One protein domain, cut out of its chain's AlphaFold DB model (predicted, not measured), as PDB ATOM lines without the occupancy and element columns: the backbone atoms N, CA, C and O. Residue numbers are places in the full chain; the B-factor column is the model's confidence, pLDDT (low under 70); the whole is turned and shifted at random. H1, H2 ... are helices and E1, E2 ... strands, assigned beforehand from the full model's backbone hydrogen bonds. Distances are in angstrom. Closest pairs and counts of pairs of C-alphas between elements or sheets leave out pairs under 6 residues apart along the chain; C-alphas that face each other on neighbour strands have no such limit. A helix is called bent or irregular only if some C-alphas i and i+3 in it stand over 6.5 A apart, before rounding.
ATOM      1  N   LYS A 103     229.060 184.671 247.813       86.12
ATOM      2  CA  LYS A 103     230.121 185.323 248.578       86.12
ATOM      3  C   LYS A 103     229.548 186.547 249.277       86.12
ATOM      4  O   LYS A 103     228.683 187.219 248.722       86.12
ATOM      5  N   VAL A 104     230.062 186.848 250.468       86.50
ATOM      6  CA  VAL A 104     229.652 188.029 251.246       86.50
ATOM      7  C   VAL A 104     229.824 189.301 250.415       86.50
ATOM      8  O   VAL A 104     228.893 190.087 250.330       86.50
ATOM      9  N   ASP A 105     230.934 189.420 249.685       87.56
ATOM     10  CA  ASP A 105     231.222 190.559 248.805       87.56
ATOM     11  C   ASP A 105     230.128 190.803 247.748       87.56
ATOM     12  O   ASP A 105     229.852 191.944 247.395       87.56
ATOM     13  N   ARG A 106     229.471 189.741 247.252       89.19
ATOM     14  CA  ARG A 106     228.356 189.877 246.298       89.19
ATOM     15  C   ARG A 106     227.078 190.360 246.966       89.19
ATOM     16  O   ARG A 106     226.378 191.169 246.379       89.19
ATOM     17  N   ILE A 107     226.797 189.887 248.181       89.25
ATOM     18  CA  ILE A 107     225.666 190.381 248.977       89.25
ATOM     19  C   ILE A 107     225.875 191.866 249.290       89.25
ATOM     20  O   ILE A 107     224.944 192.651 249.165       89.25
ATOM     21  N   GLU A 108     227.095 192.260 249.661       88.94
ATOM     22  CA  GLU A 108     227.434 193.662 249.917       88.94
ATOM     23  C   GLU A 108     227.299 194.520 248.663       88.94
ATOM     24  O   GLU A 108     226.669 195.567 248.726       88.94
ATOM     25  N   ALA A 109     227.828 194.071 247.522       89.88
ATOM     26  CA  ALA A 109     227.681 194.788 246.257       89.88
ATOM     27  C   ALA A 109     226.209 194.921 245.834       89.88
ATOM     28  O   ALA A 109     225.800 195.985 245.378       89.88
ATOM     29  N   TYR A 110     225.414 193.862 246.022       91.00
ATOM     30  CA  TYR A 110     223.976 193.880 245.762       91.00
ATOM     31  C   TYR A 110     223.258 194.875 246.678       91.00
ATOM     32  O   TYR A 110     222.481 195.687 246.197       91.00
ATOM     33  N   LEU A 111     223.553 194.872 247.984       89.31
ATOM     34  CA  LEU A 111     223.008 195.862 248.913       89.31
ATOM     35  C   LEU A 111     223.406 197.282 248.502       89.31
ATOM     36  O   LEU A 111     222.529 198.111 248.311       89.31
ATOM     37  N   GLU A 112     224.696 197.564 248.310       88.75
ATOM     38  CA  GLU A 112     225.176 198.908 247.944       88.75
ATOM     39  C   GLU A 112     224.584 199.410 246.621       88.75
ATOM     40  O   GLU A 112     224.361 200.606 246.496       88.75
ATOM     41  N   ARG A 113     224.263 198.526 245.664       90.19
ATOM     42  CA  ARG A 113     223.554 198.905 244.428       90.19
ATOM     43  C   ARG A 113     222.185 199.535 244.710       90.19
ATOM     44  O   ARG A 113     221.789 200.433 243.981       90.19
ATOM     45  N   HIS A 114     221.480 199.060 245.736       88.50
ATOM     46  CA  HIS A 114     220.151 199.554 246.112       88.50
ATOM     47  C   HIS A 114     220.192 200.698 247.134       88.50
ATOM     48  O   HIS A 114     219.175 201.334 247.379       88.50
ATOM     49  N   PHE A 115     221.353 200.982 247.730       86.62
ATOM     50  CA  PHE A 115     221.554 202.178 248.541       86.62
ATOM     51  C   PHE A 115     222.118 203.292 247.653       86.62
ATOM     52  O   PHE A 115     223.334 203.432 247.519       86.62
ATOM     53  N   ASP A 116     221.238 204.114 247.076       73.81
ATOM     54  CA  ASP A 116     221.650 205.322 246.353       73.81
ATOM     55  C   ASP A 116     222.521 206.232 247.232       73.81
ATOM     56  O   ASP A 116     222.429 206.218 248.466       73.81
ATOM     57  N   ALA A 117     223.351 207.069 246.598       64.12
ATOM     58  CA  ALA A 117     224.267 207.996 247.264       64.12
ATOM     59  C   ALA A 117     223.522 209.000 248.175       64.12
ATOM     60  O   ALA A 117     223.221 210.125 247.784       64.12
ATOM     61  N   GLY A 118     223.236 208.585 249.412       66.69
ATOM     62  CA  GLY A 118     222.555 209.374 250.440       66.69
ATOM     63  C   GLY A 118     221.374 208.678 251.123       66.69
ATOM     64  O   GLY A 118     220.947 209.138 252.185       66.69
ATOM     65  N   GLN A 119     220.861 207.569 250.582       79.12
ATOM     66  CA  GLN A 119     219.775 206.835 251.228       79.12
ATOM     67  C   GLN A 119     220.288 206.078 252.459       79.12
ATOM     68  O   GLN A 119     221.323 205.414 252.438       79.12
ATOM     69  N   LYS A 120     219.565 206.211 253.575       83.75
ATOM     70  CA  LYS A 120     219.870 205.513 254.836       83.75
ATOM     71  C   LYS A 120     219.004 204.281 255.056       83.75
ATOM     72  O   LYS A 120     219.301 203.501 255.958       83.75
ATOM     73  N   GLN A 121     217.951 204.122 254.264       90.00
ATOM     74  CA  GLN A 121     217.004 203.027 254.382       90.00
ATOM     75  C   GLN A 121     216.467 202.626 253.010       90.00
ATOM     76  O   GLN A 121     216.288 203.498 252.164       90.00
ATOM     77  N   VAL A 122     216.213 201.333 252.836       91.88
ATOM     78  CA  VAL A 122     215.660 200.726 251.617       91.88
ATOM     79  C   VAL A 122     214.594 199.721 252.047       91.88
ATOM     80  O   VAL A 122     214.862 198.890 252.925       91.88
ATOM     81  N   ALA A 123     213.392 199.804 251.479       91.50
ATOM     82  CA  ALA A 123     212.313 198.861 251.756       91.50
ATOM     83  C   ALA A 123     212.415 197.624 250.853       91.50
ATOM     84  O   ALA A 123     213.045 197.639 249.798       91.50
ATOM     85  N   ALA A 124     211.760 196.532 251.246       90.62
ATOM     86  CA  ALA A 124     211.739 195.285 250.485       90.62
ATOM     87  C   ALA A 124     211.235 195.468 249.041       90.62
ATOM     88  O   ALA A 124     211.737 194.803 248.140       90.62
ATOM     89  N   THR A 125     210.280 196.376 248.817       90.81
ATOM     90  CA  THR A 125     209.709 196.692 247.495       90.81
ATOM     91  C   THR A 125     210.658 197.452 246.576       90.81
ATOM     92  O   THR A 125     210.453 197.433 245.368       90.81
ATOM     93  N   ASP A 126     211.687 198.088 247.133       90.56
ATOM     94  CA  ASP A 126     212.651 198.893 246.376       90.56
ATOM     95  C   ASP A 126     213.781 198.024 245.786       90.56
ATOM     96  O   ASP A 126     214.655 198.511 245.070       90.56
ATOM     97  N   PHE A 127     213.793 196.723 246.100       91.19
ATOM     98  CA  PHE A 127     214.742 195.778 245.524       91.19
ATOM     99  C   PHE A 127     214.304 195.334 244.129       91.19
ATOM    100  O   PHE A 127     213.191 194.849 243.925       91.19
ATOM    101  N   GLU A 128     215.245 195.390 243.194       91.88
ATOM    102  CA  GLU A 128     215.073 194.911 241.824       91.88
ATOM    103  C   GLU A 128     215.836 193.600 241.628       91.88
ATOM    104  O   GLU A 128     217.013 193.480 241.991       91.88
ATOM    105  N   ILE A 129     215.160 192.604 241.050       92.62
ATOM    106  CA  ILE A 129     215.714 191.271 240.808       92.62
ATOM    107  C   ILE A 129     215.733 191.022 239.298       92.62
ATOM    108  O   ILE A 129     214.747 190.574 238.719       92.62
ATOM    109  N   GLU A 130     216.871 191.286 238.657       91.38
ATOM    110  CA  GLU A 130     217.014 191.121 237.200       91.38
ATOM    111  C   GLU A 130     217.606 189.762 236.806       91.38
ATOM    112  O   GLU A 130     217.356 189.238 235.720       91.38
ATOM    113  N   THR A 131     218.429 189.183 237.683       90.81
ATOM    114  CA  THR A 131     219.197 187.965 237.399       90.81
ATOM    115  C   THR A 131     218.984 186.883 238.455       90.81
ATOM    116  O   THR A 131     218.487 187.122 239.557       90.81
ATOM    117  N   ILE A 132     219.390 185.650 238.136       88.62
ATOM    118  CA  ILE A 132     219.352 184.539 239.097       88.62
ATOM    119  C   ILE A 132     220.298 184.832 240.270       88.62
ATOM    120  O   ILE A 132     219.995 184.504 241.416       88.62
ATOM    121  N   GLU A 133     221.446 185.443 239.994       89.88
ATOM    122  CA  GLU A 133     222.418 185.865 240.994       89.88
ATOM    123  C   GLU A 133     221.829 186.904 241.956       89.88
ATOM    124  O   GLU A 133     222.039 186.783 243.167       89.88
ATOM    125  N   ASP A 134     221.044 187.852 241.443       91.25
ATOM    126  CA  ASP A 134     220.323 188.851 242.238       91.25
ATOM    127  C   ASP A 134     219.279 188.191 243.137       91.25
ATOM    128  O   ASP A 134     219.261 188.438 244.342       91.25
ATOM    129  N   TYR A 135     218.479 187.264 242.597       91.50
ATOM    130  CA  TYR A 135     217.501 186.506 243.384       91.50
ATOM    131  C   TYR A 135     218.169 185.743 244.534       91.50
ATOM    132  O   TYR A 135     217.694 185.736 245.675       91.50
ATOM    133  N   ILE A 136     219.304 185.104 244.243       90.31
ATOM    134  CA  ILE A 136     220.081 184.400 245.253       90.31
ATOM    135  C   ILE A 136     220.560 185.396 246.321       90.31
ATOM    136  O   ILE A 136     220.354 185.139 247.508       90.31
ATOM    137  N   CYS A 137     221.148 186.533 245.935       91.38
ATOM    138  CA  CYS A 137     221.606 187.556 246.880       91.38
ATOM    139  C   CYS A 137     220.453 188.078 247.745       91.38
ATOM    140  O   CYS A 137     220.572 188.076 248.971       91.38
ATOM    141  N   PHE A 138     219.314 188.414 247.138       92.19
ATOM    142  CA  PHE A 138     218.095 188.834 247.826       92.19
ATOM    143  C   PHE A 138     217.632 187.803 248.864       92.19
ATOM    144  O   PHE A 138     217.335 188.146 250.012       92.19
ATOM    145  N   SER A 139     217.647 186.510 248.520       90.75
ATOM    146  CA  SER A 139     217.287 185.460 249.475       90.75
ATOM    147  C   SER A 139     218.201 185.437 250.703       90.75
ATOM    148  O   SER A 139     217.730 185.116 251.793       90.75
ATOM    149  N   TYR A 140     219.487 185.764 250.552       89.94
ATOM    150  CA  TYR A 140     220.423 185.842 251.674       89.94
ATOM    151  C   TYR A 140     220.325 187.155 252.450       89.94
ATOM    152  O   TYR A 140     220.510 187.135 253.666       89.94
ATOM    153  N   VAL A 141     219.987 188.268 251.793       89.81
ATOM    154  CA  VAL A 141     219.726 189.562 252.447       89.81
ATOM    155  C   VAL A 141     218.610 189.431 253.488       89.81
ATOM    156  O   VAL A 141     218.776 189.865 254.626       89.81
ATOM    157  N   ARG A 142     217.527 188.714 253.168       88.88
ATOM    158  CA  ARG A 142     216.449 188.402 254.132       88.88
ATOM    159  C   ARG A 142     216.918 187.606 255.352       88.88
ATOM    160  O   ARG A 142     216.241 187.553 256.371       88.88
ATOM    161  N   HIS A 143     218.076 186.965 255.268       86.56
ATOM    162  CA  HIS A 143     218.666 186.190 256.353       86.56
ATOM    163  C   HIS A 143     220.026 186.754 256.775       86.56
ATOM    164  O   HIS A 143     220.863 186.005 257.284       86.56
ATOM    165  N   LEU A 144     220.243 188.069 256.614       83.19
ATOM    166  CA  LEU A 144     221.529 188.720 256.886       83.19
ATOM    167  C   LEU A 144     222.046 188.407 258.299       83.19
ATOM    168  O   LEU A 144     223.201 188.022 258.477       83.19
ATOM    169  N   ASN A 145     221.155 188.457 259.292       80.50
ATOM    170  CA  ASN A 145     221.471 188.159 260.692       80.50
ATOM    171  C   ASN A 145     221.885 186.690 260.929       80.50
ATOM    172  O   ASN A 145     222.550 186.386 261.916       80.50
ATOM    173  N   SER A 146     221.522 185.770 260.028       80.62
ATOM    174  CA  SER A 146     221.797 184.329 260.132       80.62
ATOM    175  C   SER A 146     223.018 183.869 259.323       80.62
ATOM    176  O   SER A 146     223.391 182.698 259.400       80.62
ATOM    177  N   LEU A 147     223.674 184.755 258.566       77.00
ATOM    178  CA  LEU A 147     224.844 184.426 257.732       77.00
ATOM    179  C   LEU A 147     226.119 184.070 258.537       77.00
ATOM    180  O   LEU A 147     227.150 183.692 257.970       77.00
ATOM    181  N   GLY A 148     226.068 184.162 259.868       76.19
ATOM    182  CA  GLY A 148     227.135 183.737 260.769       76.19
ATOM    183  C   GLY A 148     228.387 184.622 260.718       76.19
ATOM    184  O   GLY A 148     228.351 185.793 260.351       76.19
ATOM    185  N   LYS A 149     229.543 184.059 261.107       76.31
ATOM    186  CA  LYS A 149     230.784 184.827 261.346       76.31
ATOM    187  C   LYS A 149     231.317 185.577 260.119       76.31
ATOM    188  O   LYS A 149     231.982 186.593 260.289       76.31
ATOM    189  N   LYS A 150     231.059 185.082 258.904       72.69
ATOM    190  CA  LYS A 150     231.609 185.661 257.666       72.69
ATOM    191  C   LYS A 150     230.928 186.972 257.267       72.69
ATOM    192  O   LYS A 150     231.603 187.842 256.739       72.69
ATOM    193  N   ALA A 151     229.641 187.130 257.570       74.31
ATOM    194  CA  ALA A 151     228.875 188.340 257.260       74.31
ATOM    195  C   ALA A 151     228.734 189.284 258.462       74.31
ATOM    196  O   ALA A 151     227.941 190.219 258.429       74.31
ATOM    197  N   ARG A 152     229.495 189.056 259.540       78.75
ATOM    198  CA  ARG A 152     229.413 189.870 260.758       78.75
ATOM    199  C   ARG A 152     229.667 191.353 260.476       78.75
ATOM    200  O   ARG A 152     228.921 192.187 260.964       78.75
ATOM    201  N   LYS A 153     230.664 191.664 259.640       82.19
ATOM    202  CA  LYS A 153     230.954 193.044 259.215       82.19
ATOM    203  C   LYS A 153     229.772 193.673 258.479       82.19
ATOM    204  O   LYS A 153     229.443 194.827 258.718       82.19
ATOM    205  N   THR A 154     229.110 192.909 257.616       81.38
ATOM    206  CA  THR A 154     227.928 193.360 256.879       81.38
ATOM    207  C   THR A 154     226.745 193.599 257.820       81.38
ATOM    208  O   THR A 154     226.118 194.646 257.758       81.38
ATOM    209  N   ALA A 155     226.485 192.685 258.759       79.62
ATOM    210  CA  ALA A 155     225.427 192.829 259.767       79.62
ATOM    211  C   ALA A 155     225.701 193.948 260.798       79.62
ATOM    212  O   ALA A 155     224.784 194.468 261.428       79.62
ATOM    213  N   GLU A 156     226.962 194.344 260.988       83.25
ATOM    214  CA  GLU A 156     227.327 195.527 261.778       83.25
ATOM    215  C   GLU A 156     227.052 196.833 261.014       83.25
ATOM    216  O   GLU A 156     226.779 197.852 261.640       83.25
ATOM    217  N   ARG A 157     227.069 196.805 259.674       86.00
ATOM    218  CA  ARG A 157     226.798 197.967 258.808       86.00
ATOM    219  C   ARG A 157     225.320 198.134 258.462       86.00
ATOM    220  O   ARG A 157     224.883 199.254 258.219       86.00
ATOM    221  N   PHE A 158     224.559 197.044 258.437       87.94
ATOM    222  CA  PHE A 158     223.159 197.036 258.026       87.94
ATOM    223  C   PHE A 158     222.274 196.387 259.093       87.94
ATOM    224  O   PHE A 158     222.600 195.328 259.623       87.94
ATOM    225  N   GLN A 159     221.138 197.011 259.394       89.00
ATOM    226  CA  GLN A 159     220.101 196.488 260.280       89.00
ATOM    227  C   GLN A 159     218.861 196.163 259.465       89.00
ATOM    228  O   GLN A 159     218.368 197.034 258.762       89.00
ATOM    229  N   ILE A 160     218.356 194.939 259.578       90.50
ATOM    230  CA  ILE A 160     217.093 194.537 258.958       90.50
ATOM    231  C   ILE A 160     215.982 194.514 260.008       90.50
ATOM    232  O   ILE A 160     216.141 193.906 261.070       90.50
ATOM    233  N   GLU A 161     214.870 195.163 259.694       91.56
ATOM    234  CA  GLU A 161     213.652 195.182 260.499       91.56
ATOM    235  C   GLU A 161     212.512 194.623 259.662       91.56
ATOM    236  O   GLU A 161     212.306 195.051 258.531       91.56
ATOM    237  N   PHE A 162     211.806 193.628 260.195       91.25
ATOM    238  CA  PHE A 162     210.685 193.000 259.504       91.25
ATOM    239  C   PHE A 162     209.376 193.629 259.959       91.25
ATOM    240  O   PHE A 162     209.180 193.839 261.157       91.25
ATOM    241  N   ASP A 163     208.476 193.857 259.013       90.94
ATOM    242  CA  ASP A 163     207.088 194.215 259.281       90.94
ATOM    243  C   ASP A 163     206.187 192.969 259.221       90.94
ATOM    244  O   ASP A 163     206.623 191.886 258.835       90.94
ATOM    245  N   ASP A 164     204.928 193.083 259.642       90.31
ATOM    246  CA  ASP A 164     203.965 191.968 259.600       90.31
ATOM    247  C   ASP A 164     203.194 191.883 258.273       90.31
ATOM    248  O   ASP A 164     202.259 191.092 258.138       90.31
ATOM    249  N   SER A 165     203.584 192.682 257.281       91.12
ATOM    250  CA  SER A 165     202.975 192.674 255.958       91.12
ATOM    251  C   SER A 165     203.677 191.678 255.035       91.12
ATOM    252  O   SER A 165     204.797 191.227 255.284       91.12
ATOM    253  N   TYR A 166     202.999 191.307 253.954       92.31
ATOM    254  CA  TYR A 166     203.596 190.555 252.858       92.31
ATOM    255  C   TYR A 166     203.629 191.447 251.628       92.31
ATOM    256  O   TYR A 166     202.637 192.094 251.296       92.31
ATOM    257  N   VAL A 167     204.778 191.467 250.965       92.06
ATOM    258  CA  VAL A 167     205.026 192.271 249.773       92.06
ATOM    259  C   VAL A 167     205.526 191.375 248.649       92.06
ATOM    260  O   VAL A 167     206.224 190.384 248.887       92.06
ATOM    261  N   CYS A 168     205.161 191.728 247.422       91.06
ATOM    262  CA  CYS A 168     205.697 191.100 246.225       91.06
ATOM    263  C   CYS A 168     206.847 191.960 245.701       91.06
ATOM    264  O   CYS A 168     206.650 193.123 245.355       91.06
ATOM    265  N   VAL A 169     208.051 191.395 245.681       89.50
ATOM    266  CA  VAL A 169     209.263 192.079 245.228       89.50
ATOM    267  C   VAL A 169     209.523 191.717 243.774       89.50
ATOM    268  O   VAL A 169     209.578 190.532 243.428       89.50
ATOM    269  N   SER A 170     209.690 192.743 242.933       87.06
ATOM    270  CA  SER A 170     209.998 192.611 241.501       87.06
ATOM    271  C   SER A 170     209.029 191.690 240.734       87.06
ATOM    272  O   SER A 170     209.445 191.001 239.806       87.06
ATOM    273  N   GLU A 171     207.764 191.613 241.173       87.81
ATOM    274  CA  GLU A 171     206.725 190.697 240.654       87.81
ATOM    275  C   GLU A 171     207.128 189.207 240.640       87.81
ATOM    276  O   GLU A 171     206.513 188.379 239.968       87.81
ATOM    277  N   MET A 172     208.171 188.847 241.390       86.62
ATOM    278  CA  MET A 172     208.823 187.543 241.295       86.62
ATOM    279  C   MET A 172     208.729 186.750 242.599       86.62
ATOM    280  O   MET A 172     208.656 185.520 242.570       86.62
ATOM    281  N   VAL A 173     208.771 187.428 243.750       90.00
ATOM    282  CA  VAL A 173     208.870 186.776 245.062       90.00
ATOM    283  C   VAL A 173     207.946 187.447 246.065       90.00
ATOM    284  O   VAL A 173     208.128 188.615 246.396       90.00
ATOM    285  N   GLU A 174     207.017 186.678 246.626       92.38
ATOM    286  CA  GLU A 174     206.252 187.098 247.798       92.38
ATOM    287  C   GLU A 174     207.030 186.783 249.079       92.38
ATOM    288  O   GLU A 174     207.453 185.646 249.325       92.38
ATOM    289  N   CYS A 175     207.244 187.792 249.921       91.12
ATOM    290  CA  CYS A 175     207.878 187.609 251.218       91.12
ATOM    291  C   CYS A 175     207.344 188.580 252.267       91.12
ATOM    292  O   CYS A 175     206.693 189.570 251.951       91.12
ATOM    293  N   ARG A 176     207.667 188.296 253.532       92.06
ATOM    294  CA  ARG A 176     207.454 189.237 254.633       92.06
ATOM    295  C   ARG A 176     208.161 190.555 254.317       92.06
ATOM    296  O   ARG A 176     209.326 190.515 253.908       92.06
ATOM    297  N   GLY A 177     207.468 191.675 254.482       91.69
ATOM    298  CA  GLY A 177     208.038 192.996 254.283       91.69
ATOM    299  C   GLY A 177     209.156 193.262 255.284       91.69
ATOM    300  O   GLY A 177     209.201 192.720 256.397       91.69
ATOM    301  N   PHE A 178     210.142 194.024 254.836       92.88
ATOM    302  CA  PHE A 178     211.267 194.421 255.660       92.88
ATOM    303  C   PHE A 178     211.848 195.741 255.175       92.88
ATOM    304  O   PHE A 178     211.749 196.085 253.999       92.88
ATOM    305  N   THR A 179     212.518 196.437 256.083       92.62
ATOM    306  CA  THR A 179     213.309 197.629 255.791       92.62
ATOM    307  C   THR A 179     214.735 197.388 256.255       92.62
ATOM    308  O   THR A 179     214.971 196.854 257.342       92.62
ATOM    309  N   ILE A 180     215.708 197.753 255.421       91.94
ATOM    310  CA  ILE A 180     217.125 197.700 255.776       91.94
ATOM    311  C   ILE A 180     217.618 199.111 256.032       91.94
ATOM    312  O   ILE A 180     217.540 199.962 255.153       91.94
ATOM    313  N   HIS A 181     218.183 199.336 257.212       90.62
ATOM    314  CA  HIS A 181     218.809 200.587 257.614       90.62
ATOM    315  C   HIS A 181     220.331 200.464 257.571       90.62
ATOM    316  O   HIS A 181     220.904 199.498 258.080       90.62
ATOM    317  N   ARG A 182     221.007 201.472 257.021       87.75
ATOM    318  CA  ARG A 182     222.464 201.607 257.103       87.75
ATOM    319  C   ARG A 182     222.827 202.241 258.444       87.75
ATOM    320  O   ARG A 182     222.403 203.359 258.739       87.75
ATOM    321  N   LYS A 183     223.607 201.535 259.263       81.94
ATOM    322  CA  LYS A 183     224.165 202.085 260.504       81.94
ATOM    323  C   LYS A 183     225.262 203.090 260.146       81.94
ATOM    324  O   LYS A 183     226.085 202.814 259.272       81.94
TER     325      LYS A 183
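Overview. This is residues 103 to 183 of the 184 residues of an uncharacterized protein of Oceanospirillaceae bacterium (UniProt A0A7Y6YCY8). A bent hairpin of two long strands, E2 and E3, with the short strand E1 beside E3, makes a twisted wall, and three helices gather on one side of it. H1 packs on this wall between H2 and H3, while H3 only grazes the sheet near the hairpin's open end. The printed part has 81 residues, with named elements in the order H1, E1, H2, H3, E2, E3; the sheet order is E1, E3, E2, all antiparallel, and the class is mixed, helices and strands. The whole is compact, with a radius of gyration of the C-alphas of 11.8 A, rounded, and spans 31 by 27 by 25 A.

Along the chain. E2, residues 158 to 169, is 19.5 A long and bends by 114 degrees at residue 166. E3, residues 173 to 182, is 23.4 A long, bends by 76 degrees at residue 176 and ends at C-alpha 182 (222.464, 201.607, 257.103). E1 is residues 121 to 123. H1, residues 104 to 114, is 15.8 A long and begins at C-alpha 104 (229.652, 188.029, 251.246). H2, residues 132 to 141, is 14.3 A long. H3, residues 148 to 157, is 14.4 A long and irregular, with C-alphas 150 and 153 7.6 A apart.

Arrangement. E2 and E3 form a hairpin, antiparallel at 153 degrees, with N 161 and O 179 2.9 A apart and N 175 and O 167 3.0 A apart, both within hydrogen-bond range. E1 is antiparallel to E3 at 175 degrees, with N 122 and O 180 3.0 A apart, within that range. The sheet is only just strongly twisted, with C-alphas up to 4.4 A off its best plane. E1, H2 H3 and E2 form a split strand-helix-strand unit, two strands running the same way with E3 between them in the sheet, and its crossover is right-handed. H1 is on the sheet at a height of 11.1 A. H2 is on it at 9.5 A, over none of the strands. H3 only grazes it, with residues 152 to 157. H1 touches H2, about perpendicular at 85 degrees; their closest C-alphas, of Ile 107 and Cys 137, are 5.4 A apart. H1 touches H3 at a shallow tilt of 27 degrees, the same way; their closest C-alphas, of Val 104 and Ala 151, are 6.1 A apart. H2 and H3 are apart. Every O i to N i+4 pair is within hydrogen-bond range in H2, with 6 of 7 in H1 and 3 of 6 in H3.

Size, cuts and confidence. The two C-alphas farthest apart, of Lys 149 and Glu 171, are 32.3 A apart. The printed part has no cut and no long link; those from H3 to E2 and from E2 to E3 are tight. The mean pLDDT of the printed part is 87.2, and residues 117 to 118 are under 70.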